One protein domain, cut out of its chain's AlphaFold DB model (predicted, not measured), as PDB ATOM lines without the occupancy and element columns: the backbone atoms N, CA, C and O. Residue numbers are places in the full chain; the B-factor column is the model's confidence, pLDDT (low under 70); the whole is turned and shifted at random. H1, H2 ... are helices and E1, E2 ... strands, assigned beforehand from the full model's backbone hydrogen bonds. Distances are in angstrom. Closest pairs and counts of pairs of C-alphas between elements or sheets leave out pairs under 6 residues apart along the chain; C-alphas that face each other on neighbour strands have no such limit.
ATOM      1  N   GLY A   8      44.628  41.781  98.804       67.88
ATOM      2  CA  GLY A   8      43.704  41.137  97.876       67.88
ATOM      3  C   GLY A   8      42.260  41.428  98.270       67.88
ATOM      4  O   GLY A   8      41.959  41.606  99.451       67.88
ATOM      5  N   ASP A   9      41.363  41.454  97.291       78.00
ATOM      6  CA  ASP A   9      39.928  41.437  97.556       78.00
ATOM      7  C   ASP A   9      39.454  39.985  97.726       78.00
ATOM      8  O   ASP A   9      40.029  39.046  97.171       78.00
ATOM      9  N   GLN A  10      38.414  39.789  98.533       84.75
ATOM     10  CA  GLN A  10      37.851  38.470  98.816       84.75
ATOM     11  C   GLN A  10      36.847  38.079  97.730       84.75
ATOM     12  O   GLN A  10      35.979  38.872  97.351       84.75
ATOM     13  N   CYS A  11      36.967  36.860  97.211       83.56
ATOM     14  CA  CYS A  11      36.067  36.347  96.188       83.56
ATOM     15  C   CYS A  11      34.744  35.865  96.798       83.56
ATOM     16  O   CYS A  11      34.762  34.997  97.664       83.56
ATOM     17  N   ALA A  12      33.600  36.320  96.284       81.12
ATOM     18  CA  ALA A  12      32.277  35.863  96.722       81.12
ATOM     19  C   ALA A  12      31.998  34.379  96.418       81.12
ATOM     20  O   ALA A  12      31.175  33.762  97.080       81.12
ATOM     21  N   ARG A  13      32.669  33.802  95.410       82.38
ATOM     22  CA  ARG A  13      32.426  32.421  94.952       82.38
ATOM     23  C   ARG A  13      33.203  31.372  95.742       82.38
ATOM     24  O   ARG A  13      32.649  30.353  96.124       82.38
ATOM     25  N   CYS A  14      34.500  31.602  95.943       80.88
ATOM     26  CA  CYS A  14      35.406  30.634  96.577       80.88
ATOM     27  C   CYS A  14      35.944  31.106  97.930       80.88
ATOM     28  O   CYS A  14      36.838  30.476  98.492       80.88
ATOM     29  N   ASN A  15      35.487  32.268  98.404       80.56
ATOM     30  CA  ASN A  15      35.903  32.900  99.654       80.56
ATOM     31  C   ASN A  15      37.419  33.150  99.799       80.56
ATOM     32  O   ASN A  15      37.905  33.474 100.879       80.56
ATOM     33  N   SER A  16      38.178  32.994  98.712       81.88
ATOM     34  CA  SER A  16      39.631  33.151  98.691       81.88
ATOM     35  C   SER A  16      40.012  34.571  98.281       81.88
ATOM     36  O   SER A  16      39.297  35.213  97.507       81.88
ATOM     37  N   TYR A  17      41.153  35.045  98.771       83.81
ATOM     38  CA  TYR A  17      41.710  36.339  98.382       83.81
ATOM     39  C   TYR A  17      42.360  36.257  97.000       83.81
ATOM     40  O   TYR A  17      43.092  35.310  96.715       83.81
ATOM     41  N   PHE A  18      42.112  37.259  96.163       81.75
ATOM     42  CA  PHE A  18      42.707  37.385  94.834       81.75
ATOM     43  C   PHE A  18      43.074  38.846  94.545       81.75
ATOM     44  O   PHE A  18      42.587  39.772  95.199       81.75
ATOM     45  N   ARG A  19      43.955  39.067  93.567       78.25
ATOM     46  CA  ARG A  19      44.269  40.406  93.051       78.25
ATOM     47  C   ARG A  19      43.675  40.538  91.658       78.25
ATOM     48  O   ARG A  19      43.778  39.606  90.878       78.25
ATOM     49  N   PHE A  20      43.130  41.701  91.311       69.81
ATOM     50  CA  PHE A  20      42.544  41.926  89.980       69.81
ATOM     51  C   PHE A  20      43.537  41.777  88.821       69.81
ATOM     52  O   PHE A  20      43.126  41.511  87.700       69.81
ATOM     53  N   ILE A  21      44.835  41.949  89.087       70.00
ATOM     54  CA  ILE A  21      45.896  41.738  88.091       70.00
ATOM     55  C   ILE A  21      46.183  40.256  87.844       70.00
ATOM     56  O   ILE A  21      46.714  39.888  86.798       70.00
ATOM     57  N   ASP A  22      45.843  39.410  88.813       66.00
ATOM     58  CA  ASP A  22      45.988  37.979  88.695       66.00
ATOM     59  C   ASP A  22      44.697  37.524  88.006       66.00
ATOM     60  O   ASP A  22      43.674  37.325  88.657       66.00
ATOM     61  N   PHE A  23      44.715  37.410  86.674       70.56
ATOM     62  CA  PHE A  23      43.625  36.846  85.857       70.56
ATOM     63  C   PHE A  23      43.415  35.341  86.145       70.56
ATOM     64  O   PHE A  23      43.229  34.521  85.244       70.56
ATOM     65  N   SER A  24      43.521  34.935  87.410       77.75
ATOM     66  CA  SER A  24      43.367  33.566  87.852       77.75
ATOM     67  C   SER A  24      41.905  33.160  87.775       77.75
ATOM     68  O   SER A  24      40.988  33.906  88.123       77.75
ATOM     69  N   THR A  25      41.679  31.924  87.356       83.25
ATOM     70  CA  THR A  25      40.352  31.328  87.403       83.25
ATOM     71  C   THR A  25      40.033  30.893  88.830       83.25
ATOM     72  O   THR A  25      40.761  30.087  89.408       83.25
ATOM     73  N   CYS A  26      38.921  31.382  89.359       86.69
ATOM     74  CA  CYS A  26      38.259  30.958  90.579       86.69
ATOM     75  C   CYS A  26      37.667  29.549  90.418       86.69
ATOM     76  O   CYS A  26      36.730  29.383  89.629       86.69
ATOM     77  N   PRO A  27      38.165  28.544  91.160       85.19
ATOM     78  CA  PRO A  27      37.474  27.274  91.310       85.19
ATOM     79  C   PRO A  27      36.323  27.444  92.311       85.19
ATOM     80  O   PRO A  27      36.547  27.887  93.437       85.19
ATOM     81  N   TYR A  28      35.092  27.117  91.922       85.38
ATOM     82  CA  TYR A  28      33.929  27.203  92.810       85.38
ATOM     83  C   TYR A  28      32.875  26.133  92.498       85.38
ATOM     84  O   TYR A  28      32.865  25.540  91.415       85.38
ATOM     85  N   HIS A  29      31.984  25.897  93.460       82.94
ATOM     86  CA  HIS A  29      30.778  25.094  93.285       82.94
ATOM     87  C   HIS A  29      29.586  26.039  93.060       82.94
ATOM     88  O   HIS A  29      29.369  26.928  93.883       82.94
ATOM     89  N   PRO A  30      28.826  25.914  91.954       78.94
ATOM     90  CA  PRO A  30      27.709  26.816  91.652       78.94
ATOM     91  C   PRO A  30      26.520  26.633  92.600       78.94
ATOM     92  O   PRO A  30      25.758  27.568  92.811       78.94
ATOM     93  N   LEU A  31      26.372  25.432  93.159       76.75
ATOM     94  CA  LEU A  31      25.383  25.111  94.174       76.75
ATOM     95  C   LEU A  31      26.127  24.881  95.485       76.75
ATOM     96  O   LEU A  31      27.002  24.017  95.561       76.75
ATOM     97  N   SER A  32      25.770  25.661  96.502       73.06
ATOM     98  CA  SER A  32      26.261  25.483  97.872       73.06
ATOM     99  C   SER A  32      25.534  24.358  98.611       73.06
ATOM    100  O   SER A  32      25.865  24.081  99.761       73.06
ATOM    101  N   SER A  33      24.531  23.737  97.986       78.25
ATOM    102  CA  SER A  33      23.757  22.659  98.582       78.25
ATOM    103  C   SER A  33      24.548  21.352  98.603       78.25
ATOM    104  O   SER A  33      25.332  21.032  97.699       78.25
ATOM    105  N   ILE A  34      24.378  20.647  99.716       78.81
ATOM    106  CA  ILE A  34      25.108  19.440 100.055       78.81
ATOM    107  C   ILE A  34      24.074  18.412 100.476       78.81
ATOM    108  O   ILE A  34      23.353  18.626 101.453       78.81
ATOM    109  N   THR A  35      24.044  17.289  99.775       80.44
ATOM    110  CA  THR A  35      23.219  16.134 100.122       80.44
ATOM    111  C   THR A  35      24.129  14.943 100.387       80.44
ATOM    112  O   THR A  35      25.078  14.688  99.648       80.44
ATOM    113  N   ASP A  36      23.911  14.258 101.511       83.38
ATOM    114  CA  ASP A  36      24.675  13.066 101.908       83.38
ATOM    115  C   ASP A  36      26.207  13.245 101.877       83.38
ATOM    116  O   ASP A  36      26.956  12.364 101.450       83.38
ATOM    117  N   GLY A  37      26.692  14.420 102.301       78.94
ATOM    118  CA  GLY A  37      28.125  14.732 102.323       78.94
ATOM    119  C   GLY A  37      28.750  14.913 100.936       78.94
ATOM    120  O   GLY A  37      29.970  14.833 100.800       78.94
ATOM    121  N   LYS A  38      27.939  15.151  99.901       81.94
ATOM    122  CA  LYS A  38      28.377  15.418  98.528       81.94
ATOM    123  C   LYS A  38      27.864  16.768  98.053       81.94
ATOM    124  O   LYS A  38      26.763  17.175  98.401       81.94
ATOM    125  N   HIS A  39      28.640  17.446  97.216       81.44
ATOM    126  CA  HIS A  39      28.168  18.645  96.528       81.44
ATOM    127  C   HIS A  39      27.109  18.291  95.483       81.44
ATOM    128  O   HIS A  39      27.383  17.493  94.589       81.44
ATOM    129  N   ASP A  40      25.956  18.953  95.492       82.94
ATOM    130  CA  ASP A  40      24.876  18.638  94.541       82.94
ATOM    131  C   ASP A  40      25.249  18.938  93.081       82.94
ATOM    132  O   ASP A  40      24.722  18.338  92.149       82.94
ATOM    133  N   CYS A  41      26.199  19.851  92.863       82.62
ATOM    134  CA  CYS A  41      26.629  20.251  91.523       82.62
ATOM    135  C   CYS A  41      27.540  19.243  90.805       82.62
ATOM    136  O   CYS A  41      27.620  19.274  89.580       82.62
ATOM    137  N   CYS A  42      28.283  18.407  91.531       81.94
ATOM    138  CA  CYS A  42      29.262  17.482  90.939       81.94
ATOM    139  C   CYS A  42      29.353  16.132  91.657       81.94
ATOM    140  O   CYS A  42      30.208  15.318  91.316       81.94
ATOM    141  N   SER A  43      28.519  15.918  92.677       81.50
ATOM    142  CA  SER A  43      28.516  14.755  93.570       81.50
ATOM    143  C   SER A  43      29.869  14.456  94.225       81.50
ATOM    144  O   SER A  43      30.087  13.354  94.732       81.50
ATOM    145  N   GLN A  44      30.781  15.431  94.224       78.06
ATOM    146  CA  GLN A  44      32.084  15.312  94.856       78.06
ATOM    147  C   GLN A  44      31.883  15.226  96.363       78.06
ATOM    148  O   GLN A  44      31.184  16.057  96.945       78.06
ATOM    149  N   LEU A  45      32.484  14.204  96.969       76.75
ATOM    150  CA  LEU A  45      32.477  14.024  98.411       76.75
ATOM    151  C   LEU A  45      33.194  15.200  99.067       76.75
ATOM    152  O   LEU A  45      34.314  15.550  98.687       76.75
ATOM    153  N   ILE A  46      32.541  15.780 100.061       74.00
ATOM    154  CA  ILE A  46      33.175  16.712 100.979       74.00
ATOM    155  C   ILE A  46      34.112  15.877 101.829       74.00
ATOM    156  O   ILE A  46      33.698  14.866 102.398       74.00
ATOM    157  N   GLY A  47      35.383  16.268 101.869       66.25
ATOM    158  CA  GLY A  47      36.402  15.556 102.626       66.25
ATOM    159  C   GLY A  47      36.021  15.506 104.101       66.25
ATOM    160  O   GLY A  47      36.245  16.455 104.849       66.25
ATOM    161  N   THR A  48      35.442  14.393 104.541       57.47
ATOM    162  CA  THR A  48      35.187  14.132 105.952       57.47
ATOM    163  C   THR A  48      36.507  13.752 106.602       57.47
ATOM    164  O   THR A  48      36.934  12.615 106.471       57.47
ATOM    165  N   PHE A  49      37.154  14.716 107.264       52.66
ATOM    166  CA  PHE A  49      38.133  14.528 108.347       52.66
ATOM    167  C   PHE A  49      39.127  13.354 108.211       52.66
ATOM    168  O   PHE A  49      39.482  12.724 109.204       52.66
ATOM    169  N   ASP A  50      39.614  13.055 107.010       48.62
ATOM    170  CA  ASP A  50      40.609  12.005 106.830       48.62
ATOM    171  C   ASP A  50      41.999  12.649 106.911       48.62
ATOM    172  O   ASP A  50      42.445  13.345 105.996       48.62
ATOM    173  N   ILE A  51      42.667  12.470 108.057       56.62
ATOM    174  CA  ILE A  51      43.968  13.082 108.406       56.62
ATOM    175  C   ILE A  51      45.057  12.723 107.370       56.62
ATOM    176  O   ILE A  51      46.063  13.424 107.249       56.62
ATOM    177  N   PHE A  52      44.825  11.688 106.555       53.47
ATOM    178  CA  PHE A  52      45.715  11.245 105.484       53.47
ATOM    179  C   PHE A  52      45.334  11.742 104.071       53.47
ATOM    180  O   PHE A  52      46.120  11.555 103.145       53.47
ATOM    181  N   GLN A  53      44.197  12.430 103.881       51.00
ATOM    182  CA  GLN A  53      43.742  12.961 102.578       51.00
ATOM    183  C   GLN A  53      43.900  14.486 102.443       51.00
ATOM    184  O   GLN A  53      43.103  15.162 101.795       51.00
ATOM    185  N   SER A  54      44.983  15.049 102.979       48.12
ATOM    186  CA  SER A  54      45.295  16.492 102.918       48.12
ATOM    187  C   SER A  54      45.476  17.079 101.501       48.12
ATOM    188  O   SER A  54      45.671  18.288 101.354       48.12
ATOM    189  N   ASN A  55      45.385  16.252 100.452       47.47
ATOM    190  CA  ASN A  55      45.518  16.657  99.052       47.47
ATOM    191  C   ASN A  55      44.212  16.650  98.246       47.47
ATOM    192  O   ASN A  55      44.222  17.148  97.119       47.47
ATOM    193  N   ILE A  56      43.081  16.189  98.797       51.31
ATOM    194  CA  ILE A  56      41.767  16.443  98.184       51.31
ATOM    195  C   ILE A  56      41.343  17.842  98.616       51.31
ATOM    196  O   ILE A  56      40.472  18.048  99.453       51.31
ATOM    197  N   ARG A  57      42.043  18.844  98.084       54.03
ATOM    198  CA  ARG A  57      41.587  20.224  98.193       54.03
ATOM    199  C   ARG A  57      40.247  20.289  97.474       54.03
ATOM    200  O   ARG A  57      40.165  19.833  96.332       54.03
ATOM    201  N   GLU A  58      39.251  20.849  98.152       61.16
ATOM    202  CA  GLU A  58      37.923  21.247  97.666       61.16
ATOM    203  C   GLU A  58      38.066  22.184  96.456       61.16
ATOM    204  O   GLU A  58      37.899  23.401  96.502       61.16
ATOM    205  N   THR A  59      38.529  21.618  95.354       68.44
ATOM    206  CA  THR A  59      38.787  22.312  94.110       68.44
ATOM    207  C   THR A  59      37.452  22.347  93.415       68.44
ATOM    208  O   THR A  59      37.005  21.342  92.871       68.44
ATOM    209  N   GLY A  60      36.796  23.504  93.509       76.06
ATOM    210  CA  GLY A  60      35.487  23.728  92.918       76.06
ATOM    211  C   GLY A  60      35.365  23.132  91.518       76.06
ATOM    212  O   GLY A  60      36.278  23.253  90.694       76.06
ATOM    213  N   CYS A  61      34.235  22.475  91.263       84.56
ATOM    214  CA  CYS A  61      34.012  21.717  90.033       84.56
ATOM    215  C   CYS A  61      33.949  22.597  88.778       84.56
ATOM    216  O   CYS A  61      34.155  22.109  87.668       84.56
ATOM    217  N   GLN A  62      33.685  23.894  88.943       83.19
ATOM    218  CA  GLN A  62      33.687  24.872  87.866       83.19
ATOM    219  C   GLN A  62      34.797  25.896  88.060       83.19
ATOM    220  O   GLN A  62      35.181  26.231  89.177       83.19
ATOM    221  N   ARG A  63      35.284  26.432  86.939       85.19
ATOM    222  CA  ARG A  63      36.274  27.509  86.904       85.19
ATOM    223  C   ARG A  63      35.709  28.701  86.150       85.19
ATOM    224  O   ARG A  63      35.319  28.568  84.995       85.19
ATOM    225  N   ARG A  64      35.666  29.861  86.798       84.06
ATOM    226  CA  ARG A  64      35.341  31.156  86.170       84.06
ATOM    227  C   ARG A  64      36.205  32.242  86.781       84.06
ATOM    228  O   ARG A  64      37.005  31.960  87.653       84.06
ATOM    229  N   GLU A  65      36.060  33.482  86.355       83.88
ATOM    230  CA  GLU A  65      36.751  34.603  86.990       83.88
ATOM    231  C   GLU A  65      36.299  34.785  88.451       83.88
ATOM    232  O   GLU A  65      35.166  34.447  88.824       83.88
ATOM    233  N   HIS A  66      37.200  35.281  89.298       84.00
ATOM    234  CA  HIS A  66      36.845  35.681  90.657       84.00
ATOM    235  C   HIS A  66      35.870  36.869  90.624       84.00
ATOM    236  O   HIS A  66      36.009  37.769  89.804       84.00
ATOM    237  N   ILE A  67      34.899  36.884  91.541       81.62
ATOM    238  CA  ILE A  67      33.987  38.022  91.741       81.62
ATOM    239  C   ILE A  67      34.303  38.644  93.090       81.62
ATOM    240  O   ILE A  67      34.263  37.944  94.098       81.62
ATOM    241  N   CYS A  68      34.573  39.946  93.136       79.69
ATOM    242  CA  CYS A  68      34.811  40.639  94.398       79.69
ATOM    243  C   CYS A  68      33.532  40.681  95.252       79.69
ATOM    244  O   CYS A  68      32.483  41.137  94.800       79.69
ATOM    245  N   GLN A  69      33.619  40.258  96.514       69.06
ATOM    246  CA  GLN A  69      32.490  40.250  97.450       69.06
ATOM    247  C   GLN A  69      31.888  41.644  97.675       69.06
ATOM    248  O   GLN A  69      30.677  41.770  97.833       69.06
ATOM    249  N   LYS A  70      32.696  42.708  97.598       63.84
ATOM    250  CA  LYS A  70      32.202  44.095  97.668       63.84
ATOM    251  C   LYS A  70      31.341  44.473  96.461       63.84
ATOM    252  O   LYS A  70      30.401  45.245  96.613       63.84
ATOM    253  N   GLN A  71      31.657  43.941  95.279       57.03
ATOM    254  CA  GLN A  71      30.824  44.117  94.089       57.03
ATOM    255  C   GLN A  71      29.548  43.276  94.199       57.03
ATOM    256  O   GLN A  71      28.486  43.769  93.838       57.03
ATOM    257  N   ASN A  72      29.634  42.073  94.784       51.19
ATOM    258  CA  ASN A  72      28.478  41.188  94.940       51.19
ATOM    259  C   ASN A  72      27.431  41.715  95.946       51.19
ATOM    260  O   ASN A  72      26.233  41.608  95.710       51.19
ATOM    261  N   TYR A  73      27.878  42.356  97.033       48.47
ATOM    262  CA  TYR A  73      26.988  43.002  98.009       48.47
ATOM    263  C   TYR A  73      26.172  44.140  97.390       48.47
ATOM    264  O   TYR A  73      25.009  44.325  97.724       48.47
TER     265      TYR A  73
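This is residues 8 to 73 of the 244 residues of the protein "Hypothetical protein" of Rotaria sordida (UniProt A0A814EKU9). This domain has little regular structure: it is mostly loops, with a two-stranded hairpin, E1 and E2, in the middle. Residues 8 to 24 and the short H1 lie at one end, and the long loop of residues 29 to 61 makes the other, where residues 49 to 54 stick out. The printed part has 66 residues, 13 of them in named elements, in the order E1, E2, H1; the class is mixed and the sheet antiparallel. It is only just loose, close to compact, with a radius of gyration of the C-alphas of 13.3 A and spans of 34 by 24 by 17 A.

E1 is residues 25 to 28, 9.4 A long, from C-alpha 25 at (40.352, 31.328, 87.403). E2 is residues 62 to 65, 10.2 A. H1, residues 69 to 73, ends at C-alpha 73 (26.988, 43.002, 98.009).

E1 and E2 are antiparallel at 135 degrees, with N 26 and O 64 2.6 A apart. H1 and E1 are apart. In H1 every O i to N i+4 pair is within hydrogen-bond range.

The printed part has no cut. The E1 to E2 link is long, 33 residues. Low-confidence residues include 47 to 59 and 69 to 73.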